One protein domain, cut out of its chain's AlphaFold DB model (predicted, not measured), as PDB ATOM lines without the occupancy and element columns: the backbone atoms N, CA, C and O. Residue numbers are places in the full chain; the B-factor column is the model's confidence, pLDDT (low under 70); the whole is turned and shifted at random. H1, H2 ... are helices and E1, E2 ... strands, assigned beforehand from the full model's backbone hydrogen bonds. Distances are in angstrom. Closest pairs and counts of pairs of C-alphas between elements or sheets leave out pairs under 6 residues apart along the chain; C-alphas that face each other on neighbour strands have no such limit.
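What this domain is: This is residues 118 to 253 of the 255 residues of the protein "Patatin-like phospholipase" of Actinomycetospora cinnamomea (UniProt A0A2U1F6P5). A long, open arrangement has a narrow ribbon of three parallel strands, E1, E2 and E3, near its middle, and helices reach past both ends of it: H1 at one end of the long axis, H2 at the other, where H3 and H4 fold back. H5 packs on the ribbon with its residues 233 to 239, and no helix touches another. The printed part has 136 residues, with five named helices and three named strands in the order E1, H1, H2, H3, H4, E2, H5, E3; the sheet runs E1, E2, E3, and the class is mostly helix. The whole is only just loose, close to extended, with a radius of gyration of the C-alphas of 21.1 A and spans of 67 by 33 by 23 A.

How they stand to each other: E1, residues 123 to 128, is an edge strand and the parallel neighbour of E2, residues 203 to 208, at 14 degrees; N 126 and O 205 are 2.8 A apart, within hydrogen-bond range. E2 is also parallel to the other edge strand, E3, residues 250 to 252, at 12 degrees, with N 251 and O 204 at 3.0 A. H1, residues 140 to 152, is not on the sheet. H2, residues 160 to 179, only grazes the sheet with its residues 160 to 164; its closest C-alphas to E3 are those of Ser 160 and Leu 250, 6.8 A apart. H4, residues 190 to 195, is close to H2 but not clearly touching, the closest C-alphas being those of Val 170 and Leu 195, 7.9 A apart, at a steep tilt of 53 degrees, opposite ways. H3, residues 185 to 188, is close to H4 but not clearly touching, with the C-alphas of Ile 186 and Phe 192 closest, 6.7 A apart. H5, residues 223 to 239, only grazes the sheet with its residues 233 to 239; its closest C-alphas to E2 are those of Val 207 and Ala 237, 5.7 A apart. Two strand-helix-strand units, each a pair of parallel neighbour strands with helices between, are E1, H1 to H4, E2, and E2, H5, E3, the latter with a left-handed crossover. In H1, H2, H4 and H5 every O i to N i+4 pair is within hydrogen-bond range; H3 is too short for such a pair.

Where its parts are: E1 begins at C-alpha 123, (41.037, -6.992, 42.645), and is 16.0 A long. H1 measures 18.7 A and H2 28.6 A, from C-alpha 160 at (48.543, -10.611, 32.816). H3 and H4 are short, E2 is 16.1 A and H5 24.2 A long. E3 ends at C-alpha 252, (52.506, -4.296, 36.634).

The domain as a whole: The C-alphas farthest apart, those of Thr 139 and Asp 183, are 69.1 A apart. Residues 138 to 144, of which 140 to 144 belong to H1, residues 178 to 185 and residues 218 to 223 stand free. The printed part has no cut; the links E1 to H1 and E2 to H5 are long. The mean pLDDT of the printed part is 82.2, and it is under 70 at residue 131, residues 154 to 160 and residues 244 to 253.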
ATOM      1  N   ARG A 118      28.895 -13.165  40.466       78.19
ATOM      2  CA  ARG A 118      29.641 -12.758  39.258       78.19
ATOM      3  C   ARG A 118      29.669 -11.240  39.061       78.19
ATOM      4  O   ARG A 118      30.499 -10.761  38.312       78.19
ATOM      5  N   ALA A 119      28.777 -10.502  39.727       81.44
ATOM      6  CA  ALA A 119      28.691  -9.044  39.625       81.44
ATOM      7  C   ALA A 119      29.662  -8.305  40.563       81.44
ATOM      8  O   ALA A 119      29.681  -7.081  40.580       81.44
ATOM      9  N   VAL A 120      30.401  -9.041  41.398       86.31
ATOM     10  CA  VAL A 120      31.405  -8.464  42.297       86.31
ATOM     11  C   VAL A 120      32.720  -8.377  41.545       86.31
ATOM     12  O   VAL A 120      33.242  -9.414  41.135       86.31
ATOM     13  N   GLU A 121      33.238  -7.162  41.410       85.31
ATOM     14  CA  GLU A 121      34.580  -6.919  40.891       85.31
ATOM     15  C   GLU A 121      35.628  -7.396  41.899       85.31
ATOM     16  O   GLU A 121      35.495  -7.204  43.114       85.31
ATOM     17  N   ARG A 122      36.651  -8.081  41.394       87.56
ATOM     18  CA  ARG A 122      37.699  -8.724  42.187       87.56
ATOM     19  C   ARG A 122      39.055  -8.166  41.807       87.56
ATOM     20  O   ARG A 122      39.527  -8.348  40.689       87.56
ATOM     21  N   GLU A 123      39.698  -7.543  42.782       87.12
ATOM     22  CA  GLU A 123      41.037  -6.992  42.645       87.12
ATOM     23  C   GLU A 123      42.045  -7.796  43.469       87.12
ATOM     24  O   GLU A 123      41.842  -8.063  44.656       87.12
ATOM     25  N   LEU A 124      43.155  -8.159  42.828       87.75
ATOM     26  CA  LEU A 124      44.312  -8.770  43.461       87.75
ATOM     27  C   LEU A 124      45.459  -7.758  43.513       87.75
ATOM     28  O   LEU A 124      46.052  -7.423  42.490       87.75
ATOM     29  N   ILE A 125      45.800  -7.312  44.723       87.62
ATOM     30  CA  ILE A 125      46.961  -6.450  44.969       87.62
ATOM     31  C   ILE A 125      48.104  -7.306  45.508       87.62
ATOM     32  O   ILE A 125      47.987  -7.932  46.563       87.62
ATOM     33  N   VAL A 126      49.226  -7.317  44.796       87.06
ATOM     34  CA  VAL A 126      50.449  -8.016  45.190       87.06
ATOM     35  C   VAL A 126      51.518  -6.999  45.550       87.06
ATOM     36  O   VAL A 126      51.830  -6.120  44.758       87.06
ATOM     37  N   VAL A 127      52.119  -7.144  46.729       87.00
ATOM     38  CA  VAL A 127      53.238  -6.303  47.166       87.00
ATOM     39  C   VAL A 127      54.528  -7.110  47.069       87.00
ATOM     40  O   VAL A 127      54.759  -8.018  47.867       87.00
ATOM     41  N   GLU A 128      55.373  -6.789  46.090       82.94
ATOM     42  CA  GLU A 128      56.661  -7.449  45.876       82.94
ATOM     43  C   GLU A 128      57.811  -6.583  46.405       82.94
ATOM     44  O   GLU A 128      58.189  -5.556  45.840       82.94
ATOM     45  N   LEU A 129      58.384  -7.018  47.532       80.31
ATOM     46  CA  LEU A 129      59.461  -6.297  48.217       80.31
ATOM     47  C   LEU A 129      60.854  -6.592  47.643       80.31
ATOM     48  O   LEU A 129      61.779  -5.810  47.852       80.31
ATOM     49  N   PHE A 130      61.029  -7.728  46.961       77.00
ATOM     50  CA  PHE A 130      62.324  -8.137  46.419       77.00
ATOM     51  C   PHE A 130      62.412  -7.807  44.929       77.00
ATOM     52  O   PHE A 130      61.649  -8.368  44.146       77.00
ATOM     53  N   PRO A 131      63.366  -6.961  44.506       69.56
ATOM     54  CA  PRO A 131      63.424  -6.530  43.122       69.56
ATOM     55  C   PRO A 131      63.876  -7.676  42.208       69.56
ATOM     56  O   PRO A 131      64.912  -8.321  42.427       69.56
ATOM     57  N   MET A 132      63.118  -7.899  41.133       70.38
ATOM     58  CA  MET A 132      63.475  -8.869  40.099       70.38
ATOM     59  C   MET A 132      64.769  -8.455  39.385       70.38
ATOM     60  O   MET A 132      65.634  -9.296  39.125       70.38
ATOM     61  N   ASN A 133      64.958  -7.152  39.162       75.06
ATOM     62  CA  ASN A 133      66.147  -6.569  38.552       75.06
ATOM     63  C   ASN A 133      67.078  -5.979  39.619       75.06
ATOM     64  O   ASN A 133      66.661  -5.200  40.467       75.06
ATOM     65  N   ALA A 134      68.364  -6.323  39.568       78.31
ATOM     66  CA  ALA A 134      69.381  -5.759  40.453       78.31
ATOM     67  C   ALA A 134      70.720  -5.628  39.706       78.31
ATOM     68  O   ALA A 134      70.952  -6.375  38.747       78.31
ATOM     69  N   PRO A 135      71.624  -4.718  40.124       84.38
ATOM     70  CA  PRO A 135      72.970  -4.641  39.569       84.38
ATOM     71  C   PRO A 135      73.707  -5.984  39.656       84.38
ATOM     72  O   PRO A 135      73.522  -6.748  40.602       84.38
ATOM     73  N   ILE A 136      74.580  -6.259  38.681       90.00
ATOM     74  CA  ILE A 136      75.407  -7.472  38.698       90.00
ATOM     75  C   ILE A 136      76.340  -7.414  39.919       90.00
ATOM     76  O   ILE A 136      77.131  -6.465  40.006       90.00
ATOM     77  N   PRO A 137      76.289  -8.407  40.831       91.38
ATOM     78  CA  PRO A 137      77.096  -8.400  42.042       91.38
ATOM     79  C   PRO A 137      78.586  -8.516  41.705       91.38
ATOM     80  O   PRO A 137      78.990  -9.293  40.836       91.38
ATOM     81  N   ARG A 138      79.417  -7.747  42.408       94.50
ATOM     82  CA  ARG A 138      80.880  -7.687  42.245       94.50
ATOM     83  C   ARG A 138      81.636  -8.179  43.470       94.50
ATOM     84  O   ARG A 138      82.848  -8.374  43.403       94.50
ATOM     85  N   THR A 139      80.936  -8.390  44.580       93.19
ATOM     86  CA  THR A 139      81.509  -8.890  45.829       93.19
ATOM     87  C   THR A 139      80.742 -10.110  46.329       93.19
ATOM     88  O   THR A 139      79.574 -10.313  46.007       93.19
ATOM     89  N   PHE A 140      81.398 -10.951  47.129       91.69
ATOM     90  CA  PHE A 140      80.751 -12.135  47.696       91.69
ATOM     91  C   PHE A 140      79.500 -11.804  48.543       91.69
ATOM     92  O   PHE A 140      78.491 -12.489  48.372       91.69
ATOM     93  N   PRO A 141      79.490 -10.746  49.385       87.44
ATOM     94  CA  PRO A 141      78.271 -10.317  50.076       87.44
ATOM     95  C   PRO A 141      77.128  -9.952  49.124       87.44
ATOM     96  O   PRO A 141      76.003 -10.393  49.341       87.44
ATOM     97  N   GLU A 142      77.411  -9.222  48.039       86.38
ATOM     98  CA  GLU A 142      76.402  -8.888  47.024       86.38
ATOM     99  C   GLU A 142      75.865 -10.143  46.322       86.38
ATOM    100  O   GLU A 142      74.671 -10.227  46.043       86.38
ATOM    101  N   VAL A 143      76.713 -11.151  46.073       90.00
ATOM    102  CA  VAL A 143      76.266 -12.444  45.527       90.00
ATOM    103  C   VAL A 143      75.306 -13.135  46.496       90.00
ATOM    104  O   VAL A 143      74.246 -13.586  46.073       90.00
ATOM    105  N   MET A 144      75.633 -13.204  47.791       88.50
ATOM    106  CA  MET A 144      74.754 -13.817  48.800       88.50
ATOM    107  C   MET A 144      73.434 -13.066  48.955       88.50
ATOM    108  O   MET A 144      72.377 -13.693  49.015       88.50
ATOM    109  N   GLN A 145      73.474 -11.734  48.935       83.31
ATOM    110  CA  GLN A 145      72.272 -10.908  48.917       83.31
ATOM    111  C   GLN A 145      71.424 -11.189  47.672       83.31
ATOM    112  O   GLN A 145      70.213 -11.365  47.788       83.31
ATOM    113  N   ARG A 146      72.044 -11.293  46.490       86.50
ATOM    114  CA  ARG A 146      71.326 -11.582  45.244       86.50
ATOM    115  C   ARG A 146      70.713 -12.981  45.231       86.50
ATOM    116  O   ARG A 146      69.598 -13.138  44.744       86.50
ATOM    117  N   VAL A 147      71.401 -13.984  45.779       88.00
ATOM    118  CA  VAL A 147      70.849 -15.340  45.951       88.00
ATOM    119  C   VAL A 147      69.613 -15.303  46.847       88.00
ATOM    120  O   VAL A 147      68.591 -15.870  46.472       88.00
ATOM    121  N   ALA A 148      69.677 -14.597  47.980       82.75
ATOM    122  CA  ALA A 148      68.527 -14.440  48.865       82.75
ATOM    123  C   ALA A 148      67.363 -13.726  48.156       82.75
ATOM    124  O   ALA A 148      66.246 -14.228  48.180       82.75
ATOM    125  N   GLN A 149      67.624 -12.616  47.456       80.81
ATOM    126  CA  GLN A 149      66.603 -11.916  46.666       80.81
ATOM    127  C   GLN A 149      65.915 -12.867  45.682       80.81
ATOM    128  O   GLN A 149      64.703 -13.004  45.735       80.81
ATOM    129  N   LEU A 150      66.681 -13.589  44.857       81.88
ATOM    130  CA  LEU A 150      66.140 -14.529  43.869       81.88
ATOM    131  C   LEU A 150      65.395 -15.718  44.488       81.88
ATOM    132  O   LEU A 150      64.497 -16.272  43.857       81.88
ATOM    133  N   GLN A 151      65.775 -16.143  45.695       81.56
ATOM    134  CA  GLN A 151      65.074 -17.199  46.419       81.56
ATOM    135  C   GLN A 151      63.668 -16.753  46.846       81.56
ATOM    136  O   GLN A 151      62.747 -17.563  46.767       81.56
ATOM    137  N   TYR A 152      63.516 -15.491  47.257       75.75
ATOM    138  CA  TYR A 152      62.258 -14.921  47.750       75.75
ATOM    139  C   TYR A 152      61.501 -14.077  46.707       75.75
ATOM    140  O   TYR A 152      60.413 -13.587  46.992       75.75
ATOM    141  N   THR A 153      62.014 -13.905  45.488       73.06
ATOM    142  CA  THR A 153      61.238 -13.336  44.373       73.06
ATOM    143  C   THR A 153      60.124 -14.302  43.967       73.06
ATOM    144  O   THR A 153      60.328 -15.523  43.934       73.06
ATOM    145  N   SER A 154      58.942 -13.778  43.631       66.62
ATOM    146  CA  SER A 154      57.850 -14.612  43.130       66.62
ATOM    147  C   SER A 154      58.274 -15.322  41.840       66.62
ATOM    148  O   SER A 154      58.635 -14.690  40.850       66.62
ATOM    149  N   ARG A 155      58.234 -16.662  41.834       59.41
ATOM    150  CA  ARG A 155      58.549 -17.469  40.636       59.41
ATOM    151  C   ARG A 155      57.404 -17.526  39.638       59.41
ATOM    152  O   ARG A 155      57.640 -17.729  38.450       59.41
ATOM    153  N   LEU A 156      56.175 -17.376  40.126       58.38
ATOM    154  CA  LEU A 156      55.059 -17.048  39.261       58.38
ATOM    155  C   LEU A 156      55.312 -15.612  38.826       58.38
ATOM    156  O   LEU A 156      55.071 -14.682  39.597       58.38
ATOM    157  N   ALA A 157      55.843 -15.458  37.611       56.16
ATOM    158  CA  ALA A 157      55.627 -14.233  36.872       56.16
ATOM    159  C   ALA A 157      54.115 -14.043  36.897       56.16
ATOM    160  O   ALA A 157      53.373 -14.860  36.348       56.16
ATOM    161  N   LEU A 158      53.665 -13.053  37.658       64.88
ATOM    162  CA  LEU A 158      52.310 -12.567  37.560       64.88
ATOM    163  C   LEU A 158      52.189 -12.109  36.108       64.88
ATOM    164  O   LEU A 158      52.731 -11.078  35.737       64.88
ATOM    165  N   ASP A 159      51.663 -12.974  35.248       67.81
ATOM    166  CA  ASP A 159      51.562 -12.731  33.815       67.81
ATOM    167  C   ASP A 159      50.122 -12.318  33.563       67.81
ATOM    168  O   ASP A 159      49.216 -13.129  33.760       67.81
ATOM    169  N   SER A 160      49.897 -11.069  33.148       69.75
ATOM    170  CA  SER A 160      48.543 -10.611  32.816       69.75
ATOM    171  C   SER A 160      47.906 -11.533  31.798       69.75
ATOM    172  O   SER A 160      46.736 -11.840  31.949       69.75
ATOM    173  N   ARG A 161      48.678 -12.068  30.841       77.25
ATOM    174  CA  ARG A 161      48.138 -12.990  29.838       77.25
ATOM    175  C   ARG A 161      47.546 -14.241  30.466       77.25
ATOM    176  O   ARG A 161      46.528 -14.716  29.994       77.25
ATOM    177  N   PHE A 162      48.155 -14.764  31.530       82.06
ATOM    178  CA  PHE A 162      47.617 -15.934  32.219       82.06
ATOM    179  C   PHE A 162      46.285 -15.615  32.908       82.06
ATOM    180  O   PHE A 162      45.343 -16.401  32.828       82.06
ATOM    181  N   PHE A 163      46.186 -14.450  33.555       80.94
ATOM    182  CA  PHE A 163      44.930 -13.999  34.157       80.94
ATOM    183  C   PHE A 163      43.868 -13.673  33.094       80.94
ATOM    184  O   PHE A 163      42.715 -14.056  33.267       80.94
ATOM    185  N   ASP A 164      44.260 -13.059  31.975       83.31
ATOM    186  CA  ASP A 164      43.400 -12.788  30.820       83.31
ATOM    187  C   ASP A 164      42.857 -14.090  30.220       83.31
ATOM    188  O   ASP A 164      41.654 -14.219  30.014       83.31
ATOM    189  N   GLU A 165      43.710 -15.099  30.022       87.19
ATOM    190  CA  GLU A 165      43.309 -16.420  29.525       87.19
ATOM    191  C   GLU A 165      42.305 -17.102  30.466       87.19
ATOM    192  O   GLU A 165      41.304 -17.660  30.009       87.19
ATOM    193  N   ILE A 166      42.525 -17.045  31.784       87.19
ATOM    194  CA  ILE A 166      41.566 -17.581  32.763       87.19
ATOM    195  C   ILE A 166      40.242 -16.817  32.694       87.19
ATOM    196  O   ILE A 166      39.175 -17.437  32.676       87.19
ATOM    197  N   ASN A 167      40.292 -15.488  32.626       89.12
ATOM    198  CA  ASN A 167      39.110 -14.641  32.519       89.12
ATOM    199  C   ASN A 167      38.310 -14.945  31.239       89.12
ATOM    200  O   ASN A 167      37.086 -15.075  31.310       89.12
ATOM    201  N   ASP A 168      38.982 -15.150  30.106       90.44
ATOM    202  CA  ASP A 168      38.367 -15.540  28.833       90.44
ATOM    203  C   ASP A 168      37.670 -16.904  28.927       90.44
ATOM    204  O   ASP A 168      36.568 -17.085  28.399       90.44
ATOM    205  N   VAL A 169      38.277 -17.867  29.630       91.38
ATOM    206  CA  VAL A 169      37.674 -19.183  29.897       91.38
ATOM    207  C   VAL A 169      36.416 -19.039  30.756       91.38
ATOM    208  O   VAL A 169      35.393 -19.656  30.448       91.38
ATOM    209  N   VAL A 170      36.457 -18.212  31.802       90.50
ATOM    210  CA  VAL A 170      35.307 -17.943  32.684       90.50
ATOM    211  C   VAL A 170      34.165 -17.259  31.921       90.50
ATOM    212  O   VAL A 170      33.000 -17.628  32.111       90.50
ATOM    213  N   ASP A 171      34.479 -16.311  31.038       91.19
ATOM    214  CA  ASP A 171      33.505 -15.614  30.189       91.19
ATOM    215  C   ASP A 171      32.896 -16.544  29.136       91.19
ATOM    216  O   ASP A 171      31.685 -16.526  28.900       91.19
ATOM    217  N   LEU A 172      33.720 -17.378  28.500       92.62
ATOM    218  CA  LEU A 172      33.248 -18.366  27.537       92.62
ATOM    219  C   LEU A 172      32.315 -19.376  28.202       92.62
ATOM    220  O   LEU A 172      31.269 -19.688  27.638       92.62
ATOM    221  N   LEU A 173      32.664 -19.858  29.395       92.19
ATOM    222  CA  LEU A 173      31.827 -20.793  30.136       92.19
ATOM    223  C   LEU A 173      30.468 -20.182  30.499       92.19
ATOM    224  O   LEU A 173      29.460 -20.866  30.364       92.19
ATOM    225  N   ALA A 174      30.434 -18.907  30.899       89.94
ATOM    226  CA  ALA A 174      29.181 -18.201  31.175       89.94
ATOM    227  C   ALA A 174      28.290 -18.121  29.924       89.94
ATOM    228  O   ALA A 174      27.120 -18.484  29.981       89.94
ATOM    229  N   ARG A 175      28.862 -17.749  28.770       91.56
ATOM    230  CA  ARG A 175      28.124 -17.730  27.495       91.56
ATOM    231  C   ARG A 175      27.618 -19.115  27.088       91.56
ATOM    232  O   ARG A 175      26.531 -19.230  26.542       91.56
ATOM    233  N   ILE A 176      28.404 -20.165  27.336       92.00
ATOM    234  CA  ILE A 176      27.973 -21.546  27.085       92.00
ATOM    235  C   ILE A 176      26.807 -21.916  28.009       92.00
ATOM    236  O   ILE A 176      25.853 -22.526  27.542       92.00
ATOM    237  N   GLU A 177      26.862 -21.557  29.294       90.56
ATOM    238  CA  GLU A 177      25.785 -21.823  30.258       90.56
ATOM    239  C   GLU A 177      24.467 -21.147  29.850       90.56
ATOM    240  O   GLU A 177      23.424 -21.795  29.922       90.56
ATOM    241  N   ASP A 178      24.525 -19.910  29.346       91.38
ATOM    242  CA  ASP A 178      23.354 -19.161  28.867       91.38
ATOM    243  C   ASP A 178      22.691 -19.791  27.624       91.38
ATOM    244  O   ASP A 178      21.474 -19.708  27.455       91.38
ATOM    245  N   GLU A 179      23.477 -20.444  26.761       93.69
ATOM    246  CA  GLU A 179      23.003 -21.101  25.531       93.69
ATOM    247  C   GLU A 179      22.606 -22.577  25.747       93.69
ATOM    248  O   GLU A 179      21.980 -23.202  24.882       93.69
ATOM    249  N   LEU A 180      22.976 -23.178  26.883       94.00
ATOM    250  CA  LEU A 180      22.683 -24.580  27.167       94.00
ATOM    251  C   LEU A 180      21.196 -24.782  27.511       94.00
ATOM    252  O   LEU A 180      20.678 -24.135  28.423       94.00
ATOM    253  N   PRO A 181      20.507 -25.758  26.881       94.94
ATOM    254  CA  PRO A 181      19.156 -26.135  27.281       94.94
ATOM    255  C   PRO A 181      19.085 -26.490  28.771       94.94
ATOM    256  O   PRO A 181      20.000 -27.117  29.314       94.94
ATOM    257  N   ALA A 182      17.982 -26.129  29.430       89.75
ATOM    258  CA  ALA A 182      17.801 -26.356  30.867       89.75
ATOM    259  C   ALA A 182      17.847 -27.846  31.264       89.75
ATOM    260  O   ALA A 182      18.169 -28.176  32.403       89.75
ATOM    261  N   ASP A 183      17.543 -28.750  30.332       93.31
ATOM    262  CA  ASP A 183      17.573 -30.205  30.489       93.31
ATOM    263  C   ASP A 183      18.893 -30.850  30.024       93.31
ATOM    264  O   ASP A 183      19.015 -32.077  30.013       93.31
ATOM    265  N   SER A 184      19.903 -30.046  29.672       93.56
ATOM    266  CA  SER A 184      21.213 -30.553  29.266       93.56
ATOM    267  C   SER A 184      21.881 -31.360  30.381       93.56
ATOM    268  O   SER A 184      21.993 -30.926  31.528       93.56
ATOM    269  N   THR A 185      22.420 -32.523  30.019       94.12
ATOM    270  CA  THR A 185      23.186 -33.389  30.927       94.12
ATOM    271  C   THR A 185      24.498 -32.753  31.386       94.12
ATOM    272  O   THR A 185      25.011 -33.125  32.439       94.12
ATOM    273  N   ILE A 186      25.012 -31.755  30.656       92.88
ATOM    274  CA  ILE A 186      26.229 -31.005  31.011       92.88
ATOM    275  C   ILE A 186      26.053 -30.266  32.343       92.88
ATOM    276  O   ILE A 186      27.001 -30.183  33.119       92.88
ATOM    277  N   HIS A 187      24.832 -29.830  32.678       90.12
ATOM    278  CA  HIS A 187      24.546 -29.221  33.982       90.12
ATOM    279  C   HIS A 187      24.830 -30.168  35.154       90.12
ATOM    280  O   HIS A 187      25.029 -29.705  36.270       90.12
ATOM    281  N   GLN A 188      24.855 -31.484  34.936       92.12
ATOM    282  CA  GLN A 188      25.148 -32.482  35.973       92.12
ATOM    283  C   GLN A 188      26.609 -32.949  35.955       92.12
ATOM    284  O   GLN A 188      27.017 -33.709  36.834       92.12
ATOM    285  N   ASP A 189      27.404 -32.512  34.976       94.62
ATOM    286  CA  ASP A 189      28.808 -32.885  34.879       94.62
ATOM    287  C   ASP A 189      29.622 -32.246  36.018       94.62
ATOM    288  O   ASP A 189      29.538 -31.045  36.290       94.62
ATOM    289  N   ALA A 190      30.430 -33.059  36.700       94.00
ATOM    290  CA  ALA A 190      31.196 -32.616  37.863       94.00
ATOM    291  C   ALA A 190      32.277 -31.584  37.503       94.00
ATOM    292  O   ALA A 190      32.589 -30.706  38.311       94.00
ATOM    293  N   VAL A 191      32.853 -31.667  36.300       92.56
ATOM    294  CA  VAL A 191      33.837 -30.695  35.816       92.56
ATOM    295  C   VAL A 191      33.138 -29.385  35.495       92.56
ATOM    296  O   VAL A 191      33.625 -28.343  35.926       92.56
ATOM    297  N   PHE A 192      31.981 -29.425  34.830       91.06
ATOM    298  CA  PHE A 192      31.172 -28.230  34.581       91.06
ATOM    299  C   PHE A 192      30.783 -27.531  35.890       91.06
ATOM    300  O   PHE A 192      31.018 -26.333  36.035       91.06
ATOM    301  N   GLN A 193      30.293 -28.285  36.880       89.31
ATOM    302  CA  GLN A 193      29.923 -27.770  38.205       89.31
ATOM    303  C   GLN A 193      31.095 -27.149  38.973       89.31
ATOM    304  O   GLN A 193      30.936 -26.124  39.634       89.31
ATOM    305  N   ARG A 194      32.292 -27.729  38.857       88.81
ATOM    306  CA  ARG A 194      33.500 -27.135  39.431       88.81
ATOM    307  C   ARG A 194      33.896 -25.855  38.693       88.81
ATOM    308  O   ARG A 194      34.124 -24.837  39.333       88.81
ATOM    309  N   LEU A 195      33.949 -25.891  37.360       89.06
ATOM    310  CA  LEU A 195      34.424 -24.764  36.555       89.06
ATOM    311  C   LEU A 195      33.488 -23.552  36.619       89.06
ATOM    312  O   LEU A 195      33.967 -22.422  36.662       89.06
ATOM    313  N   ARG A 196      32.167 -23.756  36.714       86.12
ATOM    314  CA  ARG A 196      31.206 -22.651  36.906       86.12
ATOM    315  C   ARG A 196      31.372 -21.928  38.245       86.12
ATOM    316  O   ARG A 196      30.831 -20.833  38.418       86.12
ATOM    317  N   GLY A 197      32.079 -22.536  39.199       84.62
ATOM    318  CA  GLY A 197      32.430 -21.941  40.486       84.62
ATOM    319  C   GLY A 197      33.512 -20.865  40.390       84.62
ATOM    320  O   GLY A 197      33.527 -19.976  41.236       84.62
ATOM    321  N   HIS A 198      34.339 -20.882  39.341       88.31
ATOM    322  CA  HIS A 198      35.429 -19.921  39.183       88.31
ATOM    323  C   HIS A 198      34.936 -18.507  38.896       88.31
ATOM    324  O   HIS A 198      33.860 -18.295  38.314       88.31
ATOM    325  N   ARG A 199      35.712 -17.523  39.339       88.06
ATOM    326  CA  ARG A 199      35.398 -16.099  39.201       88.06
ATOM    327  C   ARG A 199      36.555 -15.373  38.543       88.06
ATOM    328  O   ARG A 199      37.700 -15.800  38.624       88.06
ATOM    329  N   LYS A 200      36.220 -14.276  37.869       86.94
ATOM    330  CA  LYS A 200      37.221 -13.430  37.237       86.94
ATOM    331  C   LYS A 200      38.076 -12.757  38.298       86.94
ATOM    332  O   LYS A 200      37.595 -12.465  39.393       86.94
ATOM    333  N   ILE A 201      39.324 -12.508  37.938       86.94
ATOM    334  CA  ILE A 201      40.165 -11.525  38.607       86.94
ATOM    335  C   ILE A 201      40.150 -10.320  37.683       86.94
ATOM    336  O   ILE A 201      40.820 -10.322  36.651       86.94
ATOM    337  N   ASP A 202      39.296  -9.354  37.995       84.31
ATOM    338  CA  ASP A 202      39.054  -8.200  37.134       84.31
ATOM    339  C   ASP A 202      40.270  -7.279  37.118       84.31
ATOM    340  O   ASP A 202      40.637  -6.775  36.060       84.31
ATOM    341  N   HIS A 203      40.935  -7.140  38.271       82.31
ATOM    342  CA  HIS A 203      42.100  -6.280  38.421       82.31
ATOM    343  C   HIS A 203      43.290  -7.007  39.054       82.31
ATOM    344  O   HIS A 203      43.143  -7.729  40.041       82.31
ATOM    345  N   LEU A 204      44.490  -6.778  38.516       83.62
ATOM    346  CA  LEU A 204      45.762  -7.245  39.074       83.62
ATOM    347  C   LEU A 204      46.725  -6.066  39.151       83.62
ATOM    348  O   LEU A 204      47.147  -5.530  38.124       83.62
ATOM    349  N   ASN A 205      47.096  -5.713  40.376       83.56
ATOM    350  CA  ASN A 205      48.008  -4.622  40.673       83.56
ATOM    351  C   ASN A 205      49.231  -5.163  41.408       83.56
ATOM    352  O   ASN A 205      49.112  -5.749  42.482       83.56
ATOM    353  N   VAL A 206      50.417  -4.972  40.834       82.69
ATOM    354  CA  VAL A 206      51.681  -5.375  41.465       82.69
ATOM    355  C   VAL A 206      52.438  -4.135  41.903       82.69
ATOM    356  O   VAL A 206      52.943  -3.407  41.054       82.69
ATOM    357  N   VAL A 207      52.525  -3.921  43.215       84.00
ATOM    358  CA  VAL A 207      53.340  -2.876  43.838       84.00
ATOM    359  C   VAL A 207      54.762  -3.407  43.987       84.00
ATOM    360  O   VAL A 207      55.027  -4.246  44.851       84.00
ATOM    361  N   THR A 208      55.686  -2.918  43.168       82.06
ATOM    362  CA  THR A 208      57.117  -3.216  43.321       82.06
ATOM    363  C   THR A 208      57.782  -2.191  44.230       82.06
ATOM    364  O   THR A 208      57.504  -0.997  44.126       82.06
ATOM    365  N   SER A 209      58.673  -2.639  45.114       80.25
ATOM    366  CA  SER A 209      59.411  -1.727  45.990       80.25
ATOM    367  C   SER A 209      60.658  -1.147  45.321       80.25
ATOM    368  O   SER A 209      61.483  -1.891  44.786       80.25
ATOM    369  N   SER A 210      60.846   0.171  45.434       76.50
ATOM    370  CA  SER A 210      62.061   0.881  45.003       76.50
ATOM    371  C   SER A 210      62.981   1.286  46.167       76.50
ATOM    372  O   SER A 210      63.850   2.150  46.021       76.50
ATOM    373  N   LEU A 211      62.804   0.657  47.341       79.19
ATOM    374  CA  LEU A 211      63.488   1.039  48.579       79.19
ATOM    375  C   LEU A 211      65.013   1.147  48.399       79.19
ATOM    376  O   LEU A 211      65.657   0.206  47.922       79.19
ATOM    377  N   PRO A 212      65.622   2.257  48.852       72.19
ATOM    378  CA  PRO A 212      67.058   2.421  48.763       72.19
ATOM    379  C   PRO A 212      67.772   1.446  49.723       72.19
ATOM    380  O   PRO A 212      67.189   1.022  50.733       72.19
ATOM    381  N   PRO A 213      69.038   1.071  49.447       70.31
ATOM    382  CA  PRO A 213      69.763   0.064  50.223       70.31
ATOM    383  C   PRO A 213      69.794   0.339  51.730       70.31
ATOM    384  O   PRO A 213      69.712  -0.601  52.523       70.31
ATOM    385  N   GLU A 214      69.845   1.604  52.140       71.94
ATOM    386  CA  GLU A 214      69.877   2.023  53.544       71.94
ATOM    387  C   GLU A 214      68.594   1.639  54.293       71.94
ATOM    388  O   GLU A 214      68.640   1.314  55.479       71.94
ATOM    389  N   LEU A 215      67.454   1.617  53.598       75.38
ATOM    390  CA  LEU A 215      66.157   1.230  54.154       75.38
ATOM    391  C   LEU A 215      65.829  -0.250  53.915       75.38
ATOM    392  O   LEU A 215      64.861  -0.751  54.485       75.38
ATOM    393  N   SER A 216      66.647  -0.977  53.152       71.44
ATOM    394  CA  SER A 216      66.423  -2.389  52.804       71.44
ATOM    395  C   SER A 216      66.770  -3.391  53.920       71.44
ATOM    396  O   SER A 216      66.479  -4.580  53.806       71.44
ATOM    397  N   ASN A 217      67.374  -2.935  55.026       73.62
ATOM    398  CA  ASN A 217      67.773  -3.813  56.125       73.62
ATOM    399  C   ASN A 217      66.565  -4.362  56.908       73.62
ATOM    400  O   ASN A 217      66.048  -3.706  57.814       73.62
ATOM    401  N   ALA A 218      66.180  -5.607  56.636       72.81
ATOM    402  CA  ALA A 218      65.058  -6.284  57.288       72.81
ATOM    403  C   ALA A 218      65.184  -6.448  58.821       72.81
ATOM    404  O   ALA A 218      64.203  -6.782  59.478       72.81
ATOM    405  N   ALA A 219      66.364  -6.219  59.412       73.00
ATOM    406  CA  ALA A 219      66.570  -6.295  60.860       73.00
ATOM    407  C   ALA A 219      66.391  -4.950  61.591       73.00
ATOM    408  O   ALA A 219      66.399  -4.923  62.823       73.00
ATOM    409  N   ASP A 220      66.243  -3.837  60.867       81.00
ATOM    410  CA  ASP A 220      66.020  -2.518  61.462       81.00
ATOM    411  C   ASP A 220      64.524  -2.234  61.617       81.00
ATOM    412  O   ASP A 220      63.803  -2.071  60.638       81.00
ATOM    413  N   PHE A 221      64.068  -2.145  62.861       80.62
ATOM    414  CA  PHE A 221      62.691  -1.819  63.229       80.62
ATOM    415  C   PHE A 221      62.626  -0.516  64.036       80.62
ATOM    416  O   PHE A 221      61.732  -0.331  64.868       80.62
ATOM    417  N   SER A 222      63.598   0.383  63.859       87.25
ATOM    418  CA  SER A 222      63.497   1.719  64.436       87.25
ATOM    419  C   SER A 222      62.245   2.422  63.903       87.25
ATOM    420  O   SER A 222      61.834   2.218  62.759       87.25
ATOM    421  N   ARG A 223      61.632   3.274  64.733       88.94
ATOM    422  CA  ARG A 223      60.461   4.067  64.334       88.94
ATOM    423  C   ARG A 223      60.708   4.811  63.018       88.94
ATOM    424  O   ARG A 223      59.873   4.744  62.129       88.94
ATOM    425  N   ALA A 224      61.865   5.466  62.903       91.44
ATOM    426  CA  ALA A 224      62.231   6.239  61.722       91.44
ATOM    427  C   ALA A 224      62.288   5.364  60.460       91.44
ATOM    428  O   ALA A 224      61.739   5.745  59.431       91.44
ATOM    429  N   SER A 225      62.888   4.173  60.545       89.88
ATOM    430  CA  SER A 225      62.974   3.245  59.411       89.88
ATOM    431  C   SER A 225      61.610   2.669  59.030       89.88
ATOM    432  O   SER A 225      61.322   2.521  57.845       89.88
ATOM    433  N   ILE A 226      60.745   2.379  60.008       90.06
ATOM    434  CA  ILE A 226      59.366   1.934  59.754       90.06
ATOM    435  C   ILE A 226      58.563   3.040  59.056       90.06
ATOM    436  O   ILE A 226      57.960   2.784  58.018       90.06
ATOM    437  N   GLU A 227      58.583   4.264  59.587       93.00
ATOM    438  CA  GLU A 227      57.872   5.414  59.010       93.00
ATOM    439  C   GLU A 227      58.373   5.722  57.589       93.00
ATOM    440  O   GLU A 227      57.567   5.911  56.679       93.00
ATOM    441  N   ALA A 228      59.691   5.670  57.364       91.12
ATOM    442  CA  ALA A 228      60.280   5.857  56.040       91.12
ATOM    443  C   ALA A 228      59.853   4.772  55.037       91.12
ATOM    444  O   ALA A 228      59.549   5.091  53.890       91.12
ATOM    445  N   ARG A 229      59.789   3.499  55.451       90.56
ATOM    446  CA  ARG A 229      59.329   2.399  54.582       90.56
ATOM    447  C   ARG A 229      57.851   2.494  54.240       90.56
ATOM    448  O   ARG A 229      57.488   2.210  53.105       90.56
ATOM    449  N   ILE A 230      57.014   2.894  55.200       91.06
ATOM    450  CA  ILE A 230      55.583   3.124  54.959       91.06
ATOM    451  C   ILE A 230      55.409   4.226  53.913       91.06
ATOM    452  O   ILE A 230      54.676   4.033  52.946       91.06
ATOM    453  N   GLN A 231      56.116   5.350  54.073       91.50
ATOM    454  CA  GLN A 231      56.054   6.450  53.112       91.50
ATOM    455  C   GLN A 231      56.550   6.019  51.726       91.50
ATOM    456  O   GLN A 231      55.868   6.270  50.740       91.50
ATOM    457  N   ALA A 232      57.684   5.317  51.654       89.25
ATOM    458  CA  ALA A 232      58.230   4.828  50.390       89.25
ATOM    459  C   ALA A 232      57.270   3.866  49.672       89.25
ATOM    460  O   ALA A 232      57.019   4.044  48.489       89.25
ATOM    461  N   GLY A 233      56.677   2.900  50.384       88.38
ATOM    462  CA  GLY A 233      55.708   1.973  49.792       88.38
ATOM    463  C   GLY A 233      54.431   2.666  49.311       88.38
ATOM    464  O   GLY A 233      53.882   2.307  48.271       88.38
ATOM    465  N   HIS A 234      53.974   3.693  50.033       88.94
ATOM    466  CA  HIS A 234      52.863   4.530  49.588       88.94
ATOM    467  C   HIS A 234      53.226   5.312  48.318       88.94
ATOM    468  O   HIS A 234      52.450   5.330  47.366       88.94
ATOM    469  N   ASP A 235      54.409   5.922  48.265       89.38
ATOM    470  CA  ASP A 235      54.869   6.661  47.088       89.38
ATOM    471  C   ASP A 235      55.090   5.740  45.877       89.38
ATOM    472  O   ASP A 235      54.717   6.116  44.766       89.38
ATOM    473  N   ASP A 236      55.609   4.525  46.090       87.44
ATOM    474  CA  ASP A 236      55.740   3.475  45.073       87.44
ATOM    475  C   ASP A 236      54.367   3.124  44.476       87.44
ATOM    476  O   ASP A 236      54.195   3.155  43.256       87.44
ATOM    477  N   ALA A 237      53.364   2.869  45.326       86.38
ATOM    478  CA  ALA A 237      52.004   2.565  44.886       86.38
ATOM    479  C   ALA A 237      51.388   3.715  44.068       86.38
ATOM    480  O   ALA A 237      50.789   3.472  43.021       86.38
ATOM    481  N   ARG A 238      51.586   4.973  44.490       86.75
ATOM    482  CA  ARG A 238      51.101   6.158  43.758       86.75
ATOM    483  C   ARG A 238      51.809   6.377  42.429       86.75
ATOM    484  O   ARG A 238      51.173   6.711  41.438       86.75
ATOM    485  N   GLN A 239      53.124   6.185  42.371       86.00
ATOM    486  CA  GLN A 239      53.881   6.319  41.122       86.00
ATOM    487  C   GLN A 239      53.505   5.236  40.105       86.00
ATOM    488  O   GLN A 239      53.491   5.496  38.903       86.00
ATOM    489  N   GLN A 240      53.143   4.048  40.588       82.25
ATOM    490  CA  GLN A 240      52.590   2.951  39.785       82.25
ATOM    491  C   GLN A 240      51.078   3.150  39.505       82.25
ATOM    492  O   GLN A 240      50.464   2.420  38.722       82.25
ATOM    493  N   GLY A 241      50.494   4.202  40.094       78.56
ATOM    494  CA  GLY A 241      49.127   4.690  39.925       78.56
ATOM    495  C   GLY A 241      48.055   3.728  40.434       78.56
ATOM    496  O   GLY A 241      46.985   3.635  39.838       78.56
ATOM    497  N   ILE A 242      48.370   3.002  41.504       78.19
ATOM    498  CA  ILE A 242      47.471   2.096  42.233       78.19
ATOM    499  C   ILE A 242      46.572   2.898  43.208       78.19
ATOM    500  O   ILE A 242      45.683   2.350  43.844       78.19
ATOM    501  N   ASP A 243      46.763   4.220  43.318       73.31
ATOM    502  CA  ASP A 243      45.939   5.140  44.119       73.31
ATOM    503  C   ASP A 243      44.686   5.670  43.399       73.31
ATOM    504  O   ASP A 243      43.925   6.439  43.990       73.31
ATOM    505  N   ASP A 244      44.463   5.262  42.149       67.69
ATOM    506  CA  ASP A 244      43.311   5.648  41.334       67.69
ATOM    507  C   ASP A 244      42.371   4.452  41.128       67.69
ATOM    508  O   ASP A 244      42.742   3.463  40.501       67.69
ATOM    509  N   VAL A 245      41.145   4.550  41.647       60.81
ATOM    510  CA  VAL A 245      40.113   3.506  41.516       60.81
ATOM    511  C   VAL A 245      39.573   3.375  40.089       60.81
ATOM    512  O   VAL A 245      39.039   2.326  39.744       60.81
ATOM    513  N   ASP A 246      39.744   4.401  39.250       59.47
ATOM    514  CA  ASP A 246      39.318   4.407  37.843       59.47
ATOM    515  C   ASP A 246      40.459   3.979  36.888       59.47
ATOM    516  O   ASP A 246      40.359   4.068  35.658       59.47
ATOM    517  N   ALA A 247      41.578   3.512  37.445       58.31
ATOM    518  CA  ALA A 247      42.736   3.017  36.723       58.31
ATOM    519  C   ALA A 247      42.424   1.798  35.821       58.31
ATOM    520  O   ALA A 247      41.730   0.880  36.253       58.31
ATOM    521  N   PRO A 248      43.006   1.692  34.600       57.06
ATOM    522  CA  PRO A 248      42.897   0.481  33.782       57.06
ATOM    523  C   PRO A 248      43.370  -0.776  34.521       57.06
ATOM    524  O   PRO A 248      44.314  -0.728  35.309       57.06
ATOM    525  N   ALA A 249      42.715  -1.895  34.204       49.81
ATOM    526  CA  ALA A 249      42.524  -3.007  35.124       49.81
ATOM    527  C   ALA A 249      43.760  -3.851  35.480       49.81
ATOM    528  O   ALA A 249      43.803  -4.475  36.534       49.81
ATOM    529  N   LEU A 250      44.796  -3.854  34.643       52.53
ATOM    530  CA  LEU A 250      45.994  -4.664  34.866       52.53
ATOM    531  C   LEU A 250      47.220  -3.760  34.843       52.53
ATOM    532  O   LEU A 250      47.582  -3.223  33.791       52.53
ATOM    533  N   ARG A 251      47.865  -3.590  35.999       57.06
ATOM    534  CA  ARG A 251      49.112  -2.833  36.122       57.06
ATOM    535  C   ARG A 251      50.174  -3.681  36.798       57.06
ATOM    536  O   ARG A 251      50.098  -4.021  37.976       57.06
ATOM    537  N   PHE A 252      51.227  -3.949  36.043       49.66
ATOM    538  CA  PHE A 252      52.506  -4.296  36.634       49.66
ATOM    539  C   PHE A 252      53.232  -3.007  36.966       49.66
ATOM    540  O   PHE A 252      53.355  -2.142  36.094       49.66
ATOM    541  N   GLY A 253      53.740  -2.890  38.191       42.53
ATOM    542  CA  GLY A 253      54.835  -1.979  38.475       42.53
ATOM    543  C   GLY A 253      55.964  -2.261  37.491       42.53
ATOM    544  O   GLY A 253      56.677  -3.255  37.611       42.53
TER     545      GLY A 253